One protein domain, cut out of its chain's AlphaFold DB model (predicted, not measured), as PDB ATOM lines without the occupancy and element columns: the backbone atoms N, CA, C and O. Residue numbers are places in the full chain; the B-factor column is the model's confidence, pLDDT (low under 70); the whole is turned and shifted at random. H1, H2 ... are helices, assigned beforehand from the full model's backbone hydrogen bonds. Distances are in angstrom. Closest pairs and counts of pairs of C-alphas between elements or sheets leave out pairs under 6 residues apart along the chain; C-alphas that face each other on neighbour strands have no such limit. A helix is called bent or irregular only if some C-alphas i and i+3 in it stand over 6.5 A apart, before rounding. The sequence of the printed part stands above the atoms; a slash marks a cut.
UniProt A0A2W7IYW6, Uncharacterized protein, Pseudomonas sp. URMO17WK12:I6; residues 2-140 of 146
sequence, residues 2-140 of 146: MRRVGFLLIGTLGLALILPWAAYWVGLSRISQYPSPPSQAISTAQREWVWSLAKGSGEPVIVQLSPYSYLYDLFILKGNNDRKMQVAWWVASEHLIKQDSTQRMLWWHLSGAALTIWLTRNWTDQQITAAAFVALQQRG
ATOM      1  N   MET A   2     202.479 171.465 148.270       73.88
ATOM      2  CA  MET A   2     202.654 172.220 149.532       73.88
ATOM      3  C   MET A   2     202.316 171.439 150.819       73.88
ATOM      4  O   MET A   2     203.055 171.525 151.790       73.88
ATOM      5  N   ARG A   3     201.269 170.599 150.821       76.19
ATOM      6  CA  ARG A   3     200.921 169.759 151.989       76.19
ATOM      7  C   ARG A   3     202.019 168.755 152.369       76.19
ATOM      8  O   ARG A   3     202.287 168.574 153.546       76.19
ATOM      9  N   ARG A   4     202.680 168.131 151.385       79.69
ATOM     10  CA  ARG A   4     203.765 167.159 151.629       79.69
ATOM     11  C   ARG A   4     205.017 167.846 152.173       79.69
ATOM     12  O   ARG A   4     205.638 167.327 153.089       79.69
ATOM     13  N   VAL A   5     205.330 169.035 151.657       84.06
ATOM     14  CA  VAL A   5     206.419 169.879 152.176       84.06
ATOM     15  C   VAL A   5     206.125 170.319 153.613       84.06
ATOM     16  O   VAL A   5     207.007 170.234 154.458       84.06
ATOM     17  N   GLY A   6     204.877 170.690 153.920       82.38
ATOM     18  CA  GLY A   6     204.454 171.021 155.285       82.38
ATOM     19  C   GLY A   6     204.667 169.872 156.276       82.38
ATOM     20  O   GLY A   6     205.265 170.082 157.326       82.38
ATOM     21  N   PHE A   7     204.258 168.647 155.926       88.12
ATOM     22  CA  PHE A   7     204.487 167.475 156.782       88.12
ATOM     23  C   PHE A   7     205.972 167.162 156.990       88.12
ATOM     24  O   PHE A   7     206.365 166.823 158.102       88.12
ATOM     25  N   LEU A   8     206.798 167.301 155.948       89.00
ATOM     26  CA  LEU A   8     208.241 167.096 156.067       89.00
ATOM     27  C   LEU A   8     208.879 168.133 156.994       89.00
ATOM     28  O   LEU A   8     209.618 167.754 157.893       89.00
ATOM     29  N   LEU A   9     208.541 169.416 156.841       88.75
ATOM     30  CA  LEU A   9     209.063 170.478 157.704       88.75
ATOM     31  C   LEU A   9     208.664 170.278 159.170       88.75
ATOM     32  O   LEU A   9     209.511 170.395 160.053       88.75
ATOM     33  N   ILE A  10     207.402 169.926 159.430       90.38
ATOM     34  CA  ILE A  10     206.920 169.628 160.786       90.38
ATOM     35  C   ILE A  10     207.653 168.410 161.360       90.38
ATOM     36  O   ILE A  10     208.098 168.449 162.505       90.38
ATOM     37  N   GLY A  11     207.818 167.350 160.566       87.81
ATOM     38  CA  GLY A  11     208.542 166.150 160.981       87.81
ATOM     39  C   GLY A  11     210.004 166.438 161.324       87.81
ATOM     40  O   GLY A  11     210.482 166.041 162.386       87.81
ATOM     41  N   THR A  12     210.709 167.182 160.469       88.56
ATOM     42  CA  THR A  12     212.103 167.579 160.707       88.56
ATOM     43  C   THR A  12     212.232 168.476 161.935       88.56
ATOM     44  O   THR A  12     213.130 168.258 162.747       88.56
ATOM     45  N   LEU A  13     211.326 169.441 162.118       89.50
ATOM     46  CA  LEU A  13     211.329 170.308 163.297       89.50
ATOM     47  C   LEU A  13     211.065 169.508 164.580       89.50
ATOM     48  O   LEU A  13     211.761 169.693 165.575       89.50
ATOM     49  N   GLY A  14     210.116 168.568 164.541       89.06
ATOM     50  CA  GLY A  14     209.842 167.661 165.656       89.06
ATOM     51  C   GLY A  14     211.065 166.824 166.039       89.06
ATOM     52  O   GLY A  14     211.409 166.733 167.216       89.06
ATOM     53  N   LEU A  15     211.780 166.280 165.051       88.50
ATOM     54  CA  LEU A  15     213.024 165.542 165.286       88.50
ATOM     55  C   LEU A  15     214.123 166.431 165.876       88.50
ATOM     56  O   LEU A  15     214.767 166.030 166.842       88.50
ATOM     57  N   ALA A  16     214.314 167.641 165.347       86.19
ATOM     58  CA  ALA A  16     215.314 168.580 165.856       86.19
ATOM     59  C   ALA A  16     215.073 168.951 167.331       86.19
ATOM     60  O   ALA A  16     216.028 169.154 168.081       86.19
ATOM     61  N   LEU A  17     213.810 168.984 167.766       89.38
ATOM     62  CA  LEU A  17     213.454 169.199 169.164       89.38
ATOM     63  C   LEU A  17     213.700 167.942 170.014       89.38
ATOM     64  O   LEU A  17     214.280 168.035 171.089       89.38
ATOM     65  N   ILE A  18     213.316 166.751 169.566       92.50
ATOM     66  CA  ILE A  18     213.377 165.556 170.426       92.50
ATOM     67  C   ILE A  18     214.802 164.993 170.538       92.50
ATOM     68  O   ILE A  18     215.198 164.517 171.605       92.50
ATOM     69  N   LEU A  19     215.589 165.058 169.462       93.19
ATOM     70  CA  LEU A  19     216.874 164.359 169.363       93.19
ATOM     71  C   LEU A  19     217.895 164.747 170.448       93.19
ATOM     72  O   LEU A  19     218.458 163.828 171.044       93.19
ATOM     73  N   PRO A  20     218.133 166.035 170.772       94.44
ATOM     74  CA  PRO A  20     219.099 166.399 171.812       94.44
ATOM     75  C   PRO A  20     218.734 165.832 173.185       94.44
ATOM     76  O   PRO A  20     219.592 165.320 173.902       94.44
ATOM     77  N   TRP A  21     217.446 165.861 173.535       96.38
ATOM     78  CA  TRP A  21     216.957 165.279 174.782       96.38
ATOM     79  C   TRP A  21     217.038 163.756 174.784       96.38
ATOM     80  O   TRP A  21     217.468 163.175 175.777       96.38
ATOM     81  N   ALA A  22     216.678 163.100 173.681       96.25
ATOM     82  CA  ALA A  22     216.813 161.652 173.561       96.25
ATOM     83  C   ALA A  22     218.280 161.215 173.714       96.25
ATOM     84  O   ALA A  22     218.576 160.303 174.482       96.25
ATOM     85  N   ALA A  23     219.209 161.910 173.051       95.88
ATOM     86  CA  ALA A  23     220.643 161.659 173.161       95.88
ATOM     87  C   ALA A  23     221.157 161.861 174.597       95.88
ATOM     88  O   ALA A  23     221.920 161.035 175.095       95.88
ATOM     89  N   TYR A  24     220.691 162.910 175.283       97.31
ATOM     90  CA  TYR A  24     220.984 163.150 176.697       97.31
ATOM     91  C   TYR A  24     220.548 161.974 177.584       97.31
ATOM     92  O   TYR A  24     221.359 161.450 178.347       97.31
ATOM     93  N   TRP A  25     219.308 161.499 177.439       97.62
ATOM     94  CA  TRP A  25     218.802 160.365 178.220       97.62
ATOM     95  C   TRP A  25     219.542 159.059 177.923       97.62
ATOM     96  O   TRP A  25     219.871 158.322 178.851       97.62
ATOM     97  N   VAL A  26     219.864 158.798 176.653       97.31
ATOM     98  CA  VAL A  26     220.658 157.627 176.246       97.31
ATOM     99  C   VAL A  26     222.081 157.687 176.809       97.31
ATOM    100  O   VAL A  26     222.635 156.657 177.195       97.31
ATOM    101  N   GLY A  27     222.687 158.875 176.875       96.56
ATOM    102  CA  GLY A  27     223.984 159.067 177.522       96.56
ATOM    103  C   GLY A  27     223.919 158.790 179.024       96.56
ATOM    104  O   GLY A  27     224.749 158.051 179.546       96.56
ATOM    105  N   LEU A  28     222.894 159.306 179.712       97.44
ATOM    106  CA  LEU A  28     222.707 159.062 181.143       97.44
ATOM    107  C   LEU A  28     222.416 157.597 181.478       97.44
ATOM    108  O   LEU A  28     222.916 157.099 182.479       97.44
ATOM    109  N   SER A  29     221.666 156.874 180.642       96.25
ATOM    110  CA  SER A  29     221.337 155.465 180.906       96.25
ATOM    111  C   SER A  29     222.551 154.528 180.879       96.25
ATOM    112  O   SER A  29     222.438 153.362 181.242       96.25
ATOM    113  N   ARG A  30     223.707 155.005 180.398       94.44
ATOM    114  CA  ARG A  30     224.983 154.269 180.382       94.44
ATOM    115  C   ARG A  30     225.811 154.485 181.652       94.44
ATOM    116  O   ARG A  30     226.850 153.852 181.813       94.44
ATOM    117  N   ILE A  31     225.384 155.391 182.524       94.75
ATOM    118  CA  ILE A  31     226.095 155.739 183.750       94.75
ATOM    119  C   ILE A  31     225.528 154.876 184.871       94.75
ATOM    120  O   ILE A  31     224.393 155.071 185.299       94.75
ATOM    121  N   SER A  32     226.313 153.902 185.331       91.06
ATOM    122  CA  SER A  32     225.893 152.975 186.387       91.06
ATOM    123  C   SER A  32     225.776 153.671 187.741       91.06
ATOM    124  O   SER A  32     224.902 153.338 188.536       91.06
ATOM    125  N   GLN A  33     226.656 154.641 188.003       93.12
ATOM    126  CA  GLN A  33     226.672 155.417 189.238       93.12
ATOM    127  C   GLN A  33     226.994 156.874 188.935       93.12
ATOM    128  O   GLN A  33     227.927 157.170 188.192       93.12
ATOM    129  N   TYR A  34     226.234 157.794 189.521       94.94
ATOM    130  CA  TYR A  34     226.540 159.216 189.418       94.94
ATOM    131  C   TYR A  34     227.703 159.564 190.354       94.94
ATOM    132  O   TYR A  34     227.814 158.973 191.433       94.94
ATOM    133  N   PRO A  35     228.575 160.515 189.973       94.81
ATOM    134  CA  PRO A  35     229.583 161.016 190.890       94.81
ATOM    135  C   PRO A  35     228.897 161.637 192.112       94.81
ATOM    136  O   PRO A  35     227.797 162.186 192.015       94.81
ATOM    137  N   SER A  36     229.558 161.561 193.262       94.06
ATOM    138  CA  SER A  36     229.148 162.291 194.463       94.06
ATOM    139  C   SER A  36     229.947 163.591 194.567       94.06
ATOM    140  O   SER A  36     231.148 163.575 194.278       94.06
ATOM    141  N   PRO A  37     229.323 164.715 194.958       92.38
ATOM    142  CA  PRO A  37     230.046 165.964 195.132       92.38
ATOM    143  C   PRO A  37     231.073 165.819 196.267       92.38
ATOM    144  O   PRO A  37     230.762 165.194 197.288       92.38
ATOM    145  N   PRO A  38     232.283 166.390 196.133       91.06
ATOM    146  CA  PRO A  38     233.253 166.404 197.219       91.06
ATOM    147  C   PRO A  38     232.673 167.092 198.458       91.06
ATOM    148  O   PRO A  38     232.046 168.146 198.355       91.06
ATOM    149  N   SER A  39     232.907 166.509 199.632       84.12
ATOM    150  CA  SER A  39     232.508 167.098 200.916       84.12
ATOM    151  C   SER A  39     233.415 168.256 201.339       84.12
ATOM    152  O   SER A  39     232.997 169.125 202.101       84.12
ATOM    153  N   GLN A  40     234.655 168.275 200.845       87.00
ATOM    154  CA  GLN A  40     235.638 169.295 201.174       87.00
ATOM    155  C   GLN A  40     235.579 170.455 200.178       87.00
ATOM    156  O   GLN A  40     235.780 170.284 198.975       87.00
ATOM    157  N   ALA A  41     235.344 171.654 200.706       88.06
ATOM    158  CA  ALA A  41     235.512 172.889 199.960       88.06
ATOM    159  C   ALA A  41     236.997 173.147 199.661       88.06
ATOM    160  O   ALA A  41     237.855 172.952 200.522       88.06
ATOM    161  N   ILE A  42     237.280 173.640 198.458       93.06
ATOM    162  CA  ILE A  42     238.595 174.165 198.071       93.06
ATOM    163  C   ILE A  42     238.640 175.687 198.260       93.06
ATOM    164  O   ILE A  42     237.597 176.347 198.280       93.06
ATOM    165  N   SER A  43     239.840 176.249 198.419       93.25
ATOM    166  CA  SER A  43     240.024 177.693 198.604       93.25
ATOM    167  C   SER A  43     239.682 178.486 197.337       93.25
ATOM    168  O   SER A  43     239.695 177.946 196.229       93.25
ATOM    169  N   THR A  44     239.421 179.790 197.472       92.44
ATOM    170  CA  THR A  44     239.181 180.678 196.318       92.44
ATOM    171  C   THR A  44     240.339 180.638 195.323       92.44
ATOM    172  O   THR A  44     240.108 180.458 194.135       92.44
ATOM    173  N   ALA A  45     241.588 180.669 195.798       92.50
ATOM    174  CA  ALA A  45     242.765 180.587 194.931       92.50
ATOM    175  C   ALA A  45     242.842 179.257 194.153       92.50
ATOM    176  O   ALA A  45     243.190 179.239 192.975       92.50
ATOM    177  N   GLN A  46     242.453 178.136 194.775       94.19
ATOM    178  CA  GLN A  46     242.360 176.846 194.082       94.19
ATOM    179  C   GLN A  46     241.254 176.853 193.022       94.19
ATOM    180  O   GLN A  46     241.445 176.311 191.935       94.19
ATOM    181  N   ARG A  47     240.111 177.490 193.305       93.12
ATOM    182  CA  ARG A  47     239.013 177.635 192.337       93.12
ATOM    183  C   ARG A  47     239.417 178.487 191.142       93.12
ATOM    184  O   ARG A  47     239.183 178.077 190.009       93.12
ATOM    185  N   GLU A  48     240.046 179.631 191.389       92.50
ATOM    186  CA  GLU A  48     240.576 180.510 190.343       92.50
ATOM    187  C   GLU A  48     241.632 179.797 189.498       92.50
ATOM    188  O   GLU A  48     241.625 179.928 188.277       92.50
ATOM    189  N   TRP A  49     242.487 178.974 190.110       93.12
ATOM    190  CA  TRP A  49     243.449 178.163 189.368       93.12
ATOM    191  C   TRP A  49     242.770 177.137 188.456       93.12
ATOM    192  O   TRP A  49     243.062 177.120 187.258       93.12
ATOM    193  N   VAL A  50     241.809 176.351 188.964       93.69
ATOM    194  CA  VAL A  50     241.016 175.425 188.128       93.69
ATOM    195  C   VAL A  50     240.354 176.179 186.974       93.69
ATOM    196  O   VAL A  50     240.356 175.718 185.833       93.69
ATOM    197  N   TRP A  51     239.808 177.363 187.260       92.25
ATOM    198  CA  TRP A  51     239.172 178.205 186.258       92.25
ATOM    199  C   TRP A  51     240.159 178.717 185.208       92.25
ATOM    200  O   TRP A  51     239.853 178.705 184.015       92.25
ATOM    201  N   SER A  52     241.366 179.096 185.628       91.12
ATOM    202  CA  SER A  52     242.432 179.581 184.750       91.12
ATOM    203  C   SER A  52     242.917 178.515 183.769       91.12
ATOM    204  O   SER A  52     243.177 178.829 182.607       91.12
ATOM    205  N   LEU A  53     242.934 177.242 184.180       90.94
ATOM    206  CA  LEU A  53     243.256 176.120 183.293       90.94
ATOM    207  C   LEU A  53     242.210 175.952 182.186       90.94
ATOM    208  O   LEU A  53     242.535 175.582 181.060       90.94
ATOM    209  N   ALA A  54     240.953 176.294 182.476       88.88
ATOM    210  CA  ALA A  54     239.893 176.375 181.475       88.88
ATOM    211  C   ALA A  54     239.935 177.705 180.694       88.88
ATOM    212  O   ALA A  54     238.973 178.062 180.018       88.88
ATOM    213  N   LYS A  55     241.037 178.466 180.784       87.50
ATOM    214  CA  LYS A  55     241.229 179.817 180.222       87.50
ATOM    215  C   LYS A  55     240.256 180.857 180.786       87.50
ATOM    216  O   LYS A  55     240.022 181.894 180.164       87.50
ATOM    217  N   GLY A  56     239.620 180.576 181.918       84.44
ATOM    218  CA  GLY A  56     238.784 181.514 182.653       84.44
ATOM    219  C   GLY A  56     239.615 182.568 183.390       84.44
ATOM    220  O   GLY A  56     240.817 182.416 183.570       84.44
ATOM    221  N   SER A  57     238.973 183.655 183.810       83.00
ATOM    222  CA  SER A  57     239.587 184.692 184.645       83.00
ATOM    223  C   SER A  57     238.621 185.113 185.747       83.00
ATOM    224  O   SER A  57     237.426 185.247 185.471       83.00
ATOM    225  N   GLY A  58     239.143 185.369 186.948       84.31
ATOM    226  CA  GLY A  58     238.345 185.732 188.121       84.31
ATOM    227  C   GLY A  58     237.579 184.549 188.711       84.31
ATOM    228  O   GLY A  58     237.945 183.392 188.506       84.31
ATOM    229  N   GLU A  59     236.499 184.852 189.427       84.50
ATOM    230  CA  GLU A  59     235.669 183.841 190.084       84.50
ATOM    231  C   GLU A  59     234.988 182.922 189.044       84.50
ATOM    232  O   GLU A  59     234.362 183.420 188.098       84.50
ATOM    233  N   PRO A  60     235.080 181.584 189.186       85.62
ATOM    234  CA  PRO A  60     234.416 180.664 188.273       85.62
ATOM    235  C   PRO A  60     232.896 180.793 188.348       85.62
ATOM    236  O   PRO A  60     232.318 180.653 189.423       85.62
ATOM    237  N   VAL A  61     232.276 180.993 187.181       87.81
ATOM    238  CA  VAL A  61     230.819 181.024 186.993       87.81
ATOM    239  C   VAL A  61     230.427 179.931 186.008       87.81
ATOM    240  O   VAL A  61     230.700 180.037 184.803       87.81
ATOM    241  N   ILE A  62     229.781 178.881 186.508       88.31
ATOM    242  CA  ILE A  62     229.349 177.738 185.701       88.31
ATOM    243  C   ILE A  62     227.860 177.890 185.405       88.31
ATOM    244  O   ILE A  62     227.008 177.930 186.283       88.31
ATOM    245  N   VAL A  63     227.536 178.006 184.119       88.06
ATOM    246  CA  VAL A  63     226.148 178.172 183.683       88.06
ATOM    247  C   VAL A  63     225.508 176.804 183.509       88.06
ATOM    248  O   VAL A  63     226.098 175.902 182.915       88.06
ATOM    249  N   GLN A  64     224.272 176.681 183.981       92.00
ATOM    250  CA  GLN A  64     223.454 175.499 183.773       92.00
ATOM    251  C   GLN A  64     223.288 175.198 182.277       92.00
ATOM    252  O   GLN A  64     222.765 176.019 181.518       92.00
ATOM    253  N   LEU A  65     223.677 173.993 181.858       92.44
ATOM    254  CA  LEU A  65     223.533 173.556 180.475       92.44
ATOM    255  C   LEU A  65     222.214 172.803 180.252       92.44
ATOM    256  O   LEU A  65     221.663 172.112 181.113       92.44
ATOM    257  N   SER A  66     221.715 172.918 179.030       94.19
ATOM    258  CA  SER A  66     220.675 172.077 178.448       94.19
ATOM    259  C   SER A  66     221.264 171.290 177.276       94.19
ATOM    260  O   SER A  66     222.295 171.699 176.736       94.19
ATOM    261  N   PRO A  67     220.612 170.211 176.810       94.69
ATOM    262  CA  PRO A  67     221.067 169.508 175.612       94.69
ATOM    263  C   PRO A  67     221.208 170.423 174.387       94.69
ATOM    264  O   PRO A  67     222.139 170.257 173.607       94.69
ATOM    265  N   TYR A  68     220.347 171.433 174.242       92.81
ATOM    266  CA  TYR A  68     220.461 172.390 173.139       92.81
ATOM    267  C   TYR A  68     221.594 173.392 173.334       92.81
ATOM    268  O   TYR A  68     222.346 173.623 172.396       92.81
ATOM    269  N   SER A  69     221.733 173.981 174.528       89.88
ATOM    270  CA  SER A  69     222.802 174.956 174.777       89.88
ATOM    271  C   SER A  69     224.179 174.298 174.707       89.88
ATOM    272  O   SER A  69     225.098 174.898 174.174       89.88
ATOM    273  N   TYR A  70     224.294 173.036 175.132       89.38
ATOM    274  CA  TYR A  70     225.506 172.236 174.956       89.38
ATOM    275  C   TYR A  70     225.853 172.048 173.473       89.38
ATOM    276  O   TYR A  70     226.986 172.284 173.066       89.38
ATOM    277  N   LEU A  71     224.881 171.652 172.637       88.69
ATOM    278  CA  LEU A  71     225.103 171.510 171.193       88.69
ATOM    279  C   LEU A  71     225.436 172.849 170.530       88.69
ATOM    280  O   LEU A  71     226.309 172.908 169.668       88.69
ATOM    281  N   TYR A  72     224.756 173.920 170.933       86.56
ATOM    282  CA  TYR A  72     225.025 175.266 170.441       86.56
ATOM    283  C   TYR A  72     226.456 175.703 170.780       86.56
ATOM    284  O   TYR A  72     227.182 176.166 169.902       86.56
ATOM    285  N   ASP A  73     226.901 175.475 172.014       82.62
ATOM    286  CA  ASP A  73     228.266 175.787 172.435       82.62
ATOM    287  C   ASP A  73     229.299 174.971 171.644       82.62
ATOM    288  O   ASP A  73     230.260 175.539 171.117       82.62
ATOM    289  N   LEU A  74     229.046 173.668 171.478       81.81
ATOM    290  CA  LEU A  74     229.941 172.736 170.792       81.81
ATOM    291  C   LEU A  74     230.098 173.035 169.292       81.81
ATOM    292  O   LEU A  74     231.202 172.954 168.754       81.81
ATOM    293  N   PHE A  75     228.999 173.351 168.601       80.44
ATOM    294  CA  PHE A  75     228.990 173.469 167.139       80.44
ATOM    295  C   PHE A  75     229.024 174.909 166.622       80.44
ATOM    296  O   PHE A  75     229.486 175.122 165.501       80.44
ATOM    297  N   ILE A  76     228.553 175.887 167.402       78.62
ATOM    298  CA  ILE A  76     228.382 177.273 166.939       78.62
ATOM    299  C   ILE A  76     229.390 178.223 167.590       78.62
ATOM    300  O   ILE A  76     229.973 179.048 166.891       78.62
ATOM    301  N   LEU A  77     229.618 178.123 168.906       69.19
ATOM    302  CA  LEU A  77     230.409 179.128 169.638       69.19
ATOM    303  C   LEU A  77     231.897 178.803 169.828       69.19
ATOM    304  O   LEU A  77     232.636 179.716 170.197       69.19
ATOM    305  N   LYS A  78     232.328 177.552 169.602       60.66
ATOM    306  CA  LYS A  78     233.710 177.027 169.439       60.66
ATOM    307  C   LYS A  78     234.871 177.666 170.248       60.66
ATOM    308  O   LYS A  78     236.021 177.565 169.827       60.66
ATOM    309  N   GLY A  79     234.624 178.345 171.374       54.06
ATOM    310  CA  GLY A  79     235.706 178.957 172.156       54.06
ATOM    311  C   GLY A  79     235.342 179.843 173.352       54.06
ATOM    312  O   GLY A  79     236.176 179.977 174.248       54.06
ATOM    313  N   ASN A  80     234.144 180.443 173.431       54.91
ATOM    314  CA  ASN A  80     233.827 181.350 174.557       54.91
ATOM    315  C   ASN A  80     233.113 180.653 175.735       54.91
ATOM    316  O   ASN A  80     233.428 180.910 176.894       54.91
ATOM    317  N   ASN A  81     232.196 179.720 175.451       59.47
ATOM    318  CA  ASN A  81     231.532 178.897 176.473       59.47
ATOM    319  C   ASN A  81     232.236 177.554 176.735       59.47
ATOM    320  O   ASN A  81     231.921 176.897 177.727       59.47
ATOM    321  N   ASP A  82     233.243 177.202 175.923       65.94
ATOM    322  CA  ASP A  82     234.062 175.995 176.112       65.94
ATOM    323  C   ASP A  82     234.637 175.921 177.526       65.94
ATOM    324  O   ASP A  82     234.669 174.851 178.110       65.94
ATOM    325  N   ARG A  83     234.988 177.062 178.127       72.19
ATOM    326  CA  ARG A  83     235.565 177.147 179.480       72.19
ATOM    327  C   ARG A  83     234.637 176.566 180.550       72.19
ATOM    328  O   ARG A  83     235.048 175.764 181.383       72.19
ATOM    329  N   LYS A  84     233.356 176.947 180.491       75.06
ATOM    330  CA  LYS A  84     232.310 176.527 181.438       75.06
ATOM    331  C   LYS A  84     232.040 175.032 181.311       75.06
ATOM    332  O   LYS A  84     231.946 174.322 182.308       75.06
ATOM    333  N   MET A  85     231.957 174.567 180.066       85.44
ATOM    334  CA  MET A  85     231.778 173.159 179.737       85.44
ATOM    335  C   MET A  85     233.003 172.331 180.136       85.44
ATOM    336  O   MET A  85     232.850 171.226 180.644       85.44
ATOM    337  N   GLN A  86     234.209 172.869 179.951       90.38
ATOM    338  CA  GLN A  86     235.471 172.156 180.121       90.38
ATOM    339  C   GLN A  86     235.717 171.734 181.571       90.38
ATOM    340  O   GLN A  86     236.106 170.589 181.798       90.38
ATOM    341  N   VAL A  87     235.422 172.597 182.550       94.06
ATOM    342  CA  VAL A  87     235.578 172.242 183.973       94.06
ATOM    343  C   VAL A  87     234.663 171.073 184.349       94.06
ATOM    344  O   VAL A  87     235.120 170.085 184.922       94.06
ATOM    345  N   ALA A  88     233.382 171.138 183.976       95.12
ATOM    346  CA  ALA A  88     232.434 170.050 184.221       95.12
ATOM    347  C   ALA A  88     232.770 168.788 183.397       95.12
ATOM    348  O   ALA A  88     232.602 167.667 183.882       95.12
ATOM    349  N   TRP A  89     233.314 168.952 182.189       94.75
ATOM    350  CA  TRP A  89     233.787 167.856 181.348       94.75
ATOM    351  C   TRP A  89     234.976 167.114 181.966       94.75
ATOM    352  O   TRP A  89     235.039 165.889 181.865       94.75
ATOM    353  N   TRP A  90     235.914 167.796 182.633       95.56
ATOM    354  CA  TRP A  90     237.002 167.118 183.349       95.56
ATOM    355  C   TRP A  90     236.470 166.189 184.436       95.56
ATOM    356  O   TRP A  90     236.885 165.033 184.492       95.56
ATOM    357  N   VAL A  91     235.487 166.650 185.215       96.38
ATOM    358  CA  VAL A  91     234.807 165.825 186.226       96.38
ATOM    359  C   VAL A  91     234.120 164.624 185.576       96.38
ATOM    360  O   VAL A  91     234.335 163.486 185.989       96.38
ATOM    361  N   ALA A  92     233.322 164.865 184.531       96.81
ATOM    362  CA  ALA A  92     232.576 163.818 183.843       96.81
ATOM    363  C   ALA A  92     233.496 162.765 183.203       96.81
ATOM    364  O   ALA A  92     233.291 161.566 183.384       96.81
ATOM    365  N   SER A  93     234.518 163.205 182.470       94.81
ATOM    366  CA  SER A  93     235.459 162.319 181.779       94.81
ATOM    367  C   SER A  93     236.275 161.475 182.751       94.81
ATOM    368  O   SER A  93     236.427 160.279 182.518       94.81
ATOM    369  N   GLU A  94     236.750 162.064 183.852       95.19
ATOM    370  CA  GLU A  94     237.480 161.334 184.891       95.19
ATOM    371  C   GLU A  94     236.610 160.259 185.547       95.19
ATOM    372  O   GLU A  94     237.028 159.112 185.699       95.19
ATOM    373  N   HIS A  95     235.367 160.611 185.881       95.88
ATOM    374  CA  HIS A  95     234.410 159.666 186.448       95.88
ATOM    375  C   HIS A  95     234.134 158.490 185.505       95.88
ATOM    376  O   HIS A  95     234.147 157.337 185.934       95.88
ATOM    377  N   LEU A  96     233.935 158.759 184.212       95.38
ATOM    378  CA  LEU A  96     233.668 157.715 183.220       95.38
ATOM    379  C   LEU A  96     234.866 156.795 182.991       95.38
ATOM    380  O   LEU A  96     234.677 155.586 182.911       95.38
ATOM    381  N   ILE A  97     236.086 157.342 182.946       93.75
ATOM    382  CA  ILE A  97     237.315 156.539 182.827       93.75
ATOM    383  C   ILE A  97     237.443 155.569 184.010       93.75
ATOM    384  O   ILE A  97     237.807 154.412 183.814       93.75
ATOM    385  N   LYS A  98     237.109 156.016 185.227       93.25
ATOM    386  CA  LYS A  98     237.123 155.164 186.427       93.25
ATOM    387  C   LYS A  98     236.003 154.133 186.455       93.25
ATOM    388  O   LYS A  98     236.202 153.045 186.982       93.25
ATOM    389  N   GLN A  99     234.826 154.487 185.942       92.19
ATOM    390  CA  GLN A  99     233.682 153.580 185.906       92.19
ATOM    391  C   GLN A  99     233.901 152.448 184.894       92.19
ATOM    392  O   GLN A  99     233.639 151.293 185.214       92.19
ATOM    393  N   ASP A 100     234.341 152.783 183.680       91.19
ATOM    394  CA  ASP A 100     234.622 151.824 182.613       91.19
ATOM    395  C   ASP A 100     235.604 152.423 181.593       91.19
ATOM    396  O   ASP A 100     235.224 153.135 180.659       91.19
ATOM    397  N   SER A 101     236.884 152.087 181.741       87.06
ATOM    398  CA  SER A 101     237.945 152.515 180.824       87.06
ATOM    399  C   SER A 101     237.894 151.828 179.453       87.06
ATOM    400  O   SER A 101     238.587 152.256 178.530       87.06
ATOM    401  N   THR A 102     237.080 150.779 179.295       89.38
ATOM    402  CA  THR A 102     236.957 149.998 178.051       89.38
ATOM    403  C   THR A 102     235.758 150.411 177.197       89.38
ATOM    404  O   THR A 102     235.535 149.866 176.108       89.38
ATOM    405  N   GLN A 103     234.987 151.396 177.662       88.38
ATOM    406  CA  GLN A 103     233.813 151.896 176.966       88.38
ATOM    407  C   GLN A 103     234.173 152.382 175.550       88.38
ATOM    408  O   GLN A 103     235.147 153.103 175.330       88.38
ATOM    409  N   ARG A 104     233.351 152.026 174.551       92.69
ATOM    410  CA  ARG A 104     233.568 152.490 173.168       92.69
ATOM    411  C   ARG A 104     233.550 154.021 173.107       92.69
ATOM    412  O   ARG A 104     232.649 154.645 173.663       92.69
ATOM    413  N   MET A 105     234.456 154.597 172.317       93.25
ATOM    414  CA  MET A 105     234.674 156.048 172.193       93.25
ATOM    415  C   MET A 105     233.391 156.868 171.970       93.25
ATOM    416  O   MET A 105     233.186 157.879 172.636       93.25
ATOM    417  N   LEU A 106     232.486 156.418 171.090       93.12
ATOM    418  CA  LEU A 106     231.201 157.098 170.865       93.12
ATOM    419  C   LEU A 106     230.361 157.190 172.148       93.12
ATOM    420  O   LEU A 106     229.805 158.240 172.459       93.12
ATOM    421  N   TRP A 107     230.272 156.087 172.893       94.38
ATOM    422  CA  TRP A 107     229.503 156.040 174.132       94.38
ATOM    423  C   TRP A 107     230.175 156.834 175.242       94.38
ATOM    424  O   TRP A 107     229.467 157.472 176.016       94.38
ATOM    425  N   TRP A 108     231.507 156.845 175.281       94.69
ATOM    426  CA  TRP A 108     232.262 157.675 176.212       94.69
ATOM    427  C   TRP A 108     231.963 159.164 176.001       94.69
ATOM    428  O   TRP A 108     231.583 159.853 176.945       94.69
ATOM    429  N   HIS A 109     232.005 159.647 174.754       92.81
ATOM    430  CA  HIS A 109     231.653 161.037 174.453       92.81
ATOM    431  C   HIS A 109     230.189 161.364 174.755       92.81
ATOM    432  O   HIS A 109     229.911 162.402 175.355       92.81
ATOM    433  N   LEU A 110     229.254 160.487 174.376       95.38
ATOM    434  CA  LEU A 110     227.829 160.717 174.616       95.38
ATOM    435  C   LEU A 110     227.502 160.747 176.115       95.38
ATOM    436  O   LEU A 110     226.803 161.649 176.578       95.38
ATOM    437  N   SER A 111     228.033 159.785 176.872       96.69
ATOM    438  CA  SER A 111     227.854 159.719 178.327       96.69
ATOM    439  C   SER A 111     228.541 160.904 179.004       96.69
ATOM    440  O   SER A 111     227.976 161.491 179.919       96.69
ATOM    441  N   GLY A 112     229.717 161.312 178.516       95.81
ATOM    442  CA  GLY A 112     230.453 162.468 179.025       95.81
ATOM    443  C   GLY A 112     229.692 163.773 178.826       95.81
ATOM    444  O   GLY A 112     229.577 164.563 179.762       95.81
ATOM    445  N   ALA A 113     229.101 163.981 177.648       95.50
ATOM    446  CA  ALA A 113     228.288 165.161 177.363       95.50
ATOM    447  C   ALA A 113     227.029 165.184 178.239       95.50
ATOM    448  O   ALA A 113     226.714 166.198 178.865       95.50
ATOM    449  N   ALA A 114     226.343 164.043 178.349       97.50
ATOM    450  CA  ALA A 114     225.162 163.911 179.190       97.50
ATOM    451  C   ALA A 114     225.476 164.158 180.674       97.50
ATOM    452  O   ALA A 114     224.760 164.911 181.338       97.50
ATOM    453  N   LEU A 115     226.575 163.595 181.182       97.75
ATOM    454  CA  LEU A 115     227.012 163.805 182.558       97.75
ATOM    455  C   LEU A 115     227.452 165.249 182.800       97.75
ATOM    456  O   LEU A 115     227.106 165.814 183.828       97.75
ATOM    457  N   THR A 116     228.130 165.882 181.841       96.56
ATOM    458  CA  THR A 116     228.491 167.307 181.911       96.56
ATOM    459  C   THR A 116     227.242 168.175 182.069       96.56
ATOM    460  O   THR A 116     227.161 168.987 182.989       96.56
ATOM    461  N   ILE A 117     226.220 167.951 181.233       96.62
ATOM    462  CA  ILE A 117     224.927 168.637 181.353       96.62
ATOM    463  C   ILE A 117     224.312 168.367 182.728       96.62
ATOM    464  O   ILE A 117     223.907 169.304 183.410       96.62
ATOM    465  N   TRP A 118     224.255 167.107 183.162       97.81
ATOM    466  CA  TRP A 118     223.683 166.748 184.458       97.81
ATOM    467  C   TRP A 118     224.409 167.430 185.628       97.81
ATOM    468  O   TRP A 118     223.742 167.998 186.487       97.81
ATOM    469  N   LEU A 119     225.743 167.468 185.631       97.31
ATOM    470  CA  LEU A 119     226.545 168.122 186.671       97.31
ATOM    471  C   LEU A 119     226.198 169.606 186.788       97.31
ATOM    472  O   LEU A 119     225.817 170.055 187.862       97.31
ATOM    473  N   THR A 120     226.213 170.347 185.676       95.69
ATOM    474  CA  THR A 120     225.886 171.790 185.680       95.69
ATOM    475  C   THR A 120     224.447 172.107 186.111       95.69
ATOM    476  O   THR A 120     224.132 173.256 186.399       95.69
ATOM    477  N   ARG A 121     223.553 171.109 186.131       95.50
ATOM    478  CA  ARG A 121     222.155 171.258 186.566       95.50
ATOM    479  C   ARG A 121     221.919 170.867 188.018       95.50
ATOM    480  O   ARG A 121     220.898 171.261 188.569       95.50
ATOM    481  N   ASN A 122     222.793 170.047 188.595       96.88
ATOM    482  CA  ASN A 122     222.568 169.435 189.904       96.88
ATOM    483  C   ASN A 122     223.617 169.844 190.938       96.88
ATOM    484  O   ASN A 122     223.395 169.644 192.130       96.88
ATOM    485  N   TRP A 123     224.765 170.363 190.504       96.19
ATOM    486  CA  TRP A 123     225.865 170.757 191.373       96.19
ATOM    487  C   TRP A 123     226.099 172.261 191.305       96.19
ATOM    488  O   TRP A 123     225.883 172.901 190.280       96.19
ATOM    489  N   THR A 124     226.581 172.806 192.414       94.50
ATOM    490  CA  THR A 124     227.039 174.195 192.509       94.50
ATOM    491  C   THR A 124     228.411 174.379 191.861       94.50
ATOM    492  O   THR A 124     229.203 173.436 191.770       94.50
ATOM    493  N   ASP A 125     228.747 175.617 191.505       93.19
ATOM    494  CA  ASP A 125     230.053 175.988 190.948       93.19
ATOM    495  C   ASP A 125     231.208 175.553 191.859       93.19
ATOM    496  O   ASP A 125     232.237 175.060 191.393       93.19
ATOM    497  N   GLN A 126     231.015 175.663 193.177       93.88
ATOM    498  CA  GLN A 126     231.978 175.217 194.180       93.88
ATOM    499  C   GLN A 126     232.177 173.696 194.153       93.88
ATOM    500  O   GLN A 126     233.312 173.231 194.202       93.88
ATOM    501  N   GLN A 127     231.101 172.914 194.031       95.94
ATOM    502  CA  GLN A 127     231.191 171.452 193.952       95.94
ATOM    503  C   GLN A 127     231.860 170.995 192.654       95.94
ATOM    504  O   GLN A 127     232.706 170.102 192.681       95.94
ATOM    505  N   ILE A 128     231.519 171.620 191.522       95.62
ATOM    506  CA  ILE A 128     232.112 171.279 190.224       95.62
ATOM    507  C   ILE A 128     233.601 171.643 190.207       95.62
ATOM    508  O   ILE A 128     234.417 170.826 189.789       95.62
ATOM    509  N   THR A 129     233.979 172.825 190.703       95.12
ATOM    510  CA  THR A 129     235.394 173.235 190.768       95.12
ATOM    511  C   THR A 129     236.204 172.408 191.764       95.12
ATOM    512  O   THR A 129     237.329 172.030 191.444       95.12
ATOM    513  N   ALA A 130     235.639 172.037 192.918       96.12
ATOM    514  CA  ALA A 130     236.279 171.117 193.860       96.12
ATOM    515  C   ALA A 130     236.510 169.730 193.242       96.12
ATOM    516  O   ALA A 130     237.589 169.155 193.373       96.12
ATOM    517  N   ALA A 131     235.522 169.195 192.523       96.50
ATOM    518  CA  ALA A 131     235.662 167.901 191.864       96.50
ATOM    519  C   ALA A 131     236.660 167.956 190.703       96.50
ATOM    520  O   ALA A 131     237.450 167.031 190.518       96.50
ATOM    521  N   ALA A 132     236.652 169.052 189.943       95.62
ATOM    522  CA  ALA A 132     237.593 169.268 188.854       95.62
ATOM    523  C   ALA A 132     239.028 169.381 189.374       95.62
ATOM    524  O   ALA A 132     239.925 168.797 188.779       95.62
ATOM    525  N   PHE A 133     239.243 170.051 190.509       95.38
ATOM    526  CA  PHE A 133     240.543 170.109 191.177       95.38
ATOM    527  C   PHE A 133     241.100 168.707 191.466       95.38
ATOM    528  O   PHE A 133     242.232 168.402 191.097       95.38
ATOM    529  N   VAL A 134     240.279 167.825 192.043       94.12
ATOM    530  CA  VAL A 134     240.662 166.429 192.319       94.12
ATOM    531  C   VAL A 134     240.949 165.655 191.027       94.12
ATOM    532  O   VAL A 134     241.930 164.914 190.956       94.12
ATOM    533  N   ALA A 135     240.118 165.830 189.995       94.06
ATOM    534  CA  ALA A 135     240.311 165.183 188.698       94.06
ATOM    535  C   ALA A 135     241.613 165.634 188.010       94.06
ATOM    536  O   ALA A 135     242.321 164.823 187.423       94.06
ATOM    537  N   LEU A 136     241.955 166.920 188.108       93.56
ATOM    538  CA  LEU A 136     243.184 167.491 187.557       93.56
ATOM    539  C   LEU A 136     244.429 166.950 188.274       93.56
ATOM    540  O   LEU A 136     245.367 166.513 187.609       93.56
ATOM    541  N   GLN A 137     244.401 166.854 189.605       91.75
ATOM    542  CA  GLN A 137     245.492 166.234 190.370       91.75
ATOM    543  C   GLN A 137     245.749 164.780 189.955       91.75
ATOM    544  O   GLN A 137     246.897 164.357 189.841       91.75
ATOM    545  N   GLN A 138     244.690 164.019 189.675       89.69
ATOM    546  CA  GLN A 138     244.798 162.630 189.206       89.69
ATOM    547  C   GLN A 138     245.409 162.514 187.807       89.69
ATOM    548  O   GLN A 138     245.971 161.476 187.468       89.69
ATOM    549  N   ARG A 139     245.343 163.586 187.013       87.50
ATOM    550  CA  ARG A 139     245.959 163.690 185.683       87.50
ATOM    551  C   ARG A 139     247.391 164.225 185.718       87.50
ATOM    552  O   ARG A 139     248.017 164.302 184.668       87.50
ATOM    553  N   GLY A 140     247.906 164.564 186.900       88.38
ATOM    554  CA  GLY A 140     249.250 165.109 187.084       88.38
ATOM    555  C   GLY A 140     249.333 166.636 187.031       88.38
ATOM    556  O   GLY A 140     250.437 167.170 187.079       88.38
TER     557      GLY A 140
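AT A GLANCE: This is residues 2 to 140 of the 146 residues of an uncharacterized protein of Pseudomonas sp. URMO17WK12:I6 (UniProt A0A2W7IYW6). A long helix, H1, sticks out with residues 2 to 15 from a body of crossed helices, and its inner arm H1b packs across H5. H4 and H5 cross in the core, H6 packs on H4, H2 packs on H6 at the end far from H1a, and H3 sits by H1b. The printed part has 139 residues, with six named helices, H1 to H6 in chain order, and no named strand: all helix. It is only just compact, close to loose, with a radius of gyration of the C-alphas of 17.1 A and spans of 62 by 34 by 22 A.

IN THESE COORDINATES: H1, residues 2 to 28, was assigned as one helix by its hydrogen bonds but is bent: C-alphas 17 and 20 are 6.8 A apart. Arm H1a, residues 2 to 17, runs 22.6 A from C-alpha 2 at (202.654, 172.220, 149.532); arm H1b is residues 20 to 28. H2 is residues 44 to 53. H3, residues 67 to 77, is only just irregular, with C-alphas 74 and 77 6.51 A apart. H4, residues 82 to 99, spans 24.5 A with a kink of 32 degrees near residue 89. H5, residues 105 to 122, spans 25.3 A, and H6, residues 125 to 138, 20.0 A, ending at (244.798, 162.630, 189.206).

HOW THE PARTS SIT: H1a touches no helix. H1b touches residues 107 to 115 of H5 about perpendicular, at 81 degrees; the closest C-alphas, of Gly 27 and Ser 111, are 4.0 A apart. H5 touches H4, the hub, at a steep tilt of 63 degrees, opposite ways, closest at C-alphas 116 and 88, 5.3 A. Residues 87 to 94 of H4 touch H6, closest at C-alphas 91 and 132, 5.1 A. H6 touches H2, closest at C-alphas 129 and 47, 5.9 A. H3 touches H1b, closest at C-alphas 67 and 20, 5.3 A. Every O i to N i+4 pair is within hydrogen-bond range in H1a, H1b, H2, H3, H5 and H6, and 13 of 14 in H4.

THE WHOLE: The C-alphas of Met 2 and Ser 43 are farthest apart, 61.9 A. The printed part has no cut. The links H1 to H2 and H2 to H3 are long. Residues 77 to 82 have pLDDT under 70.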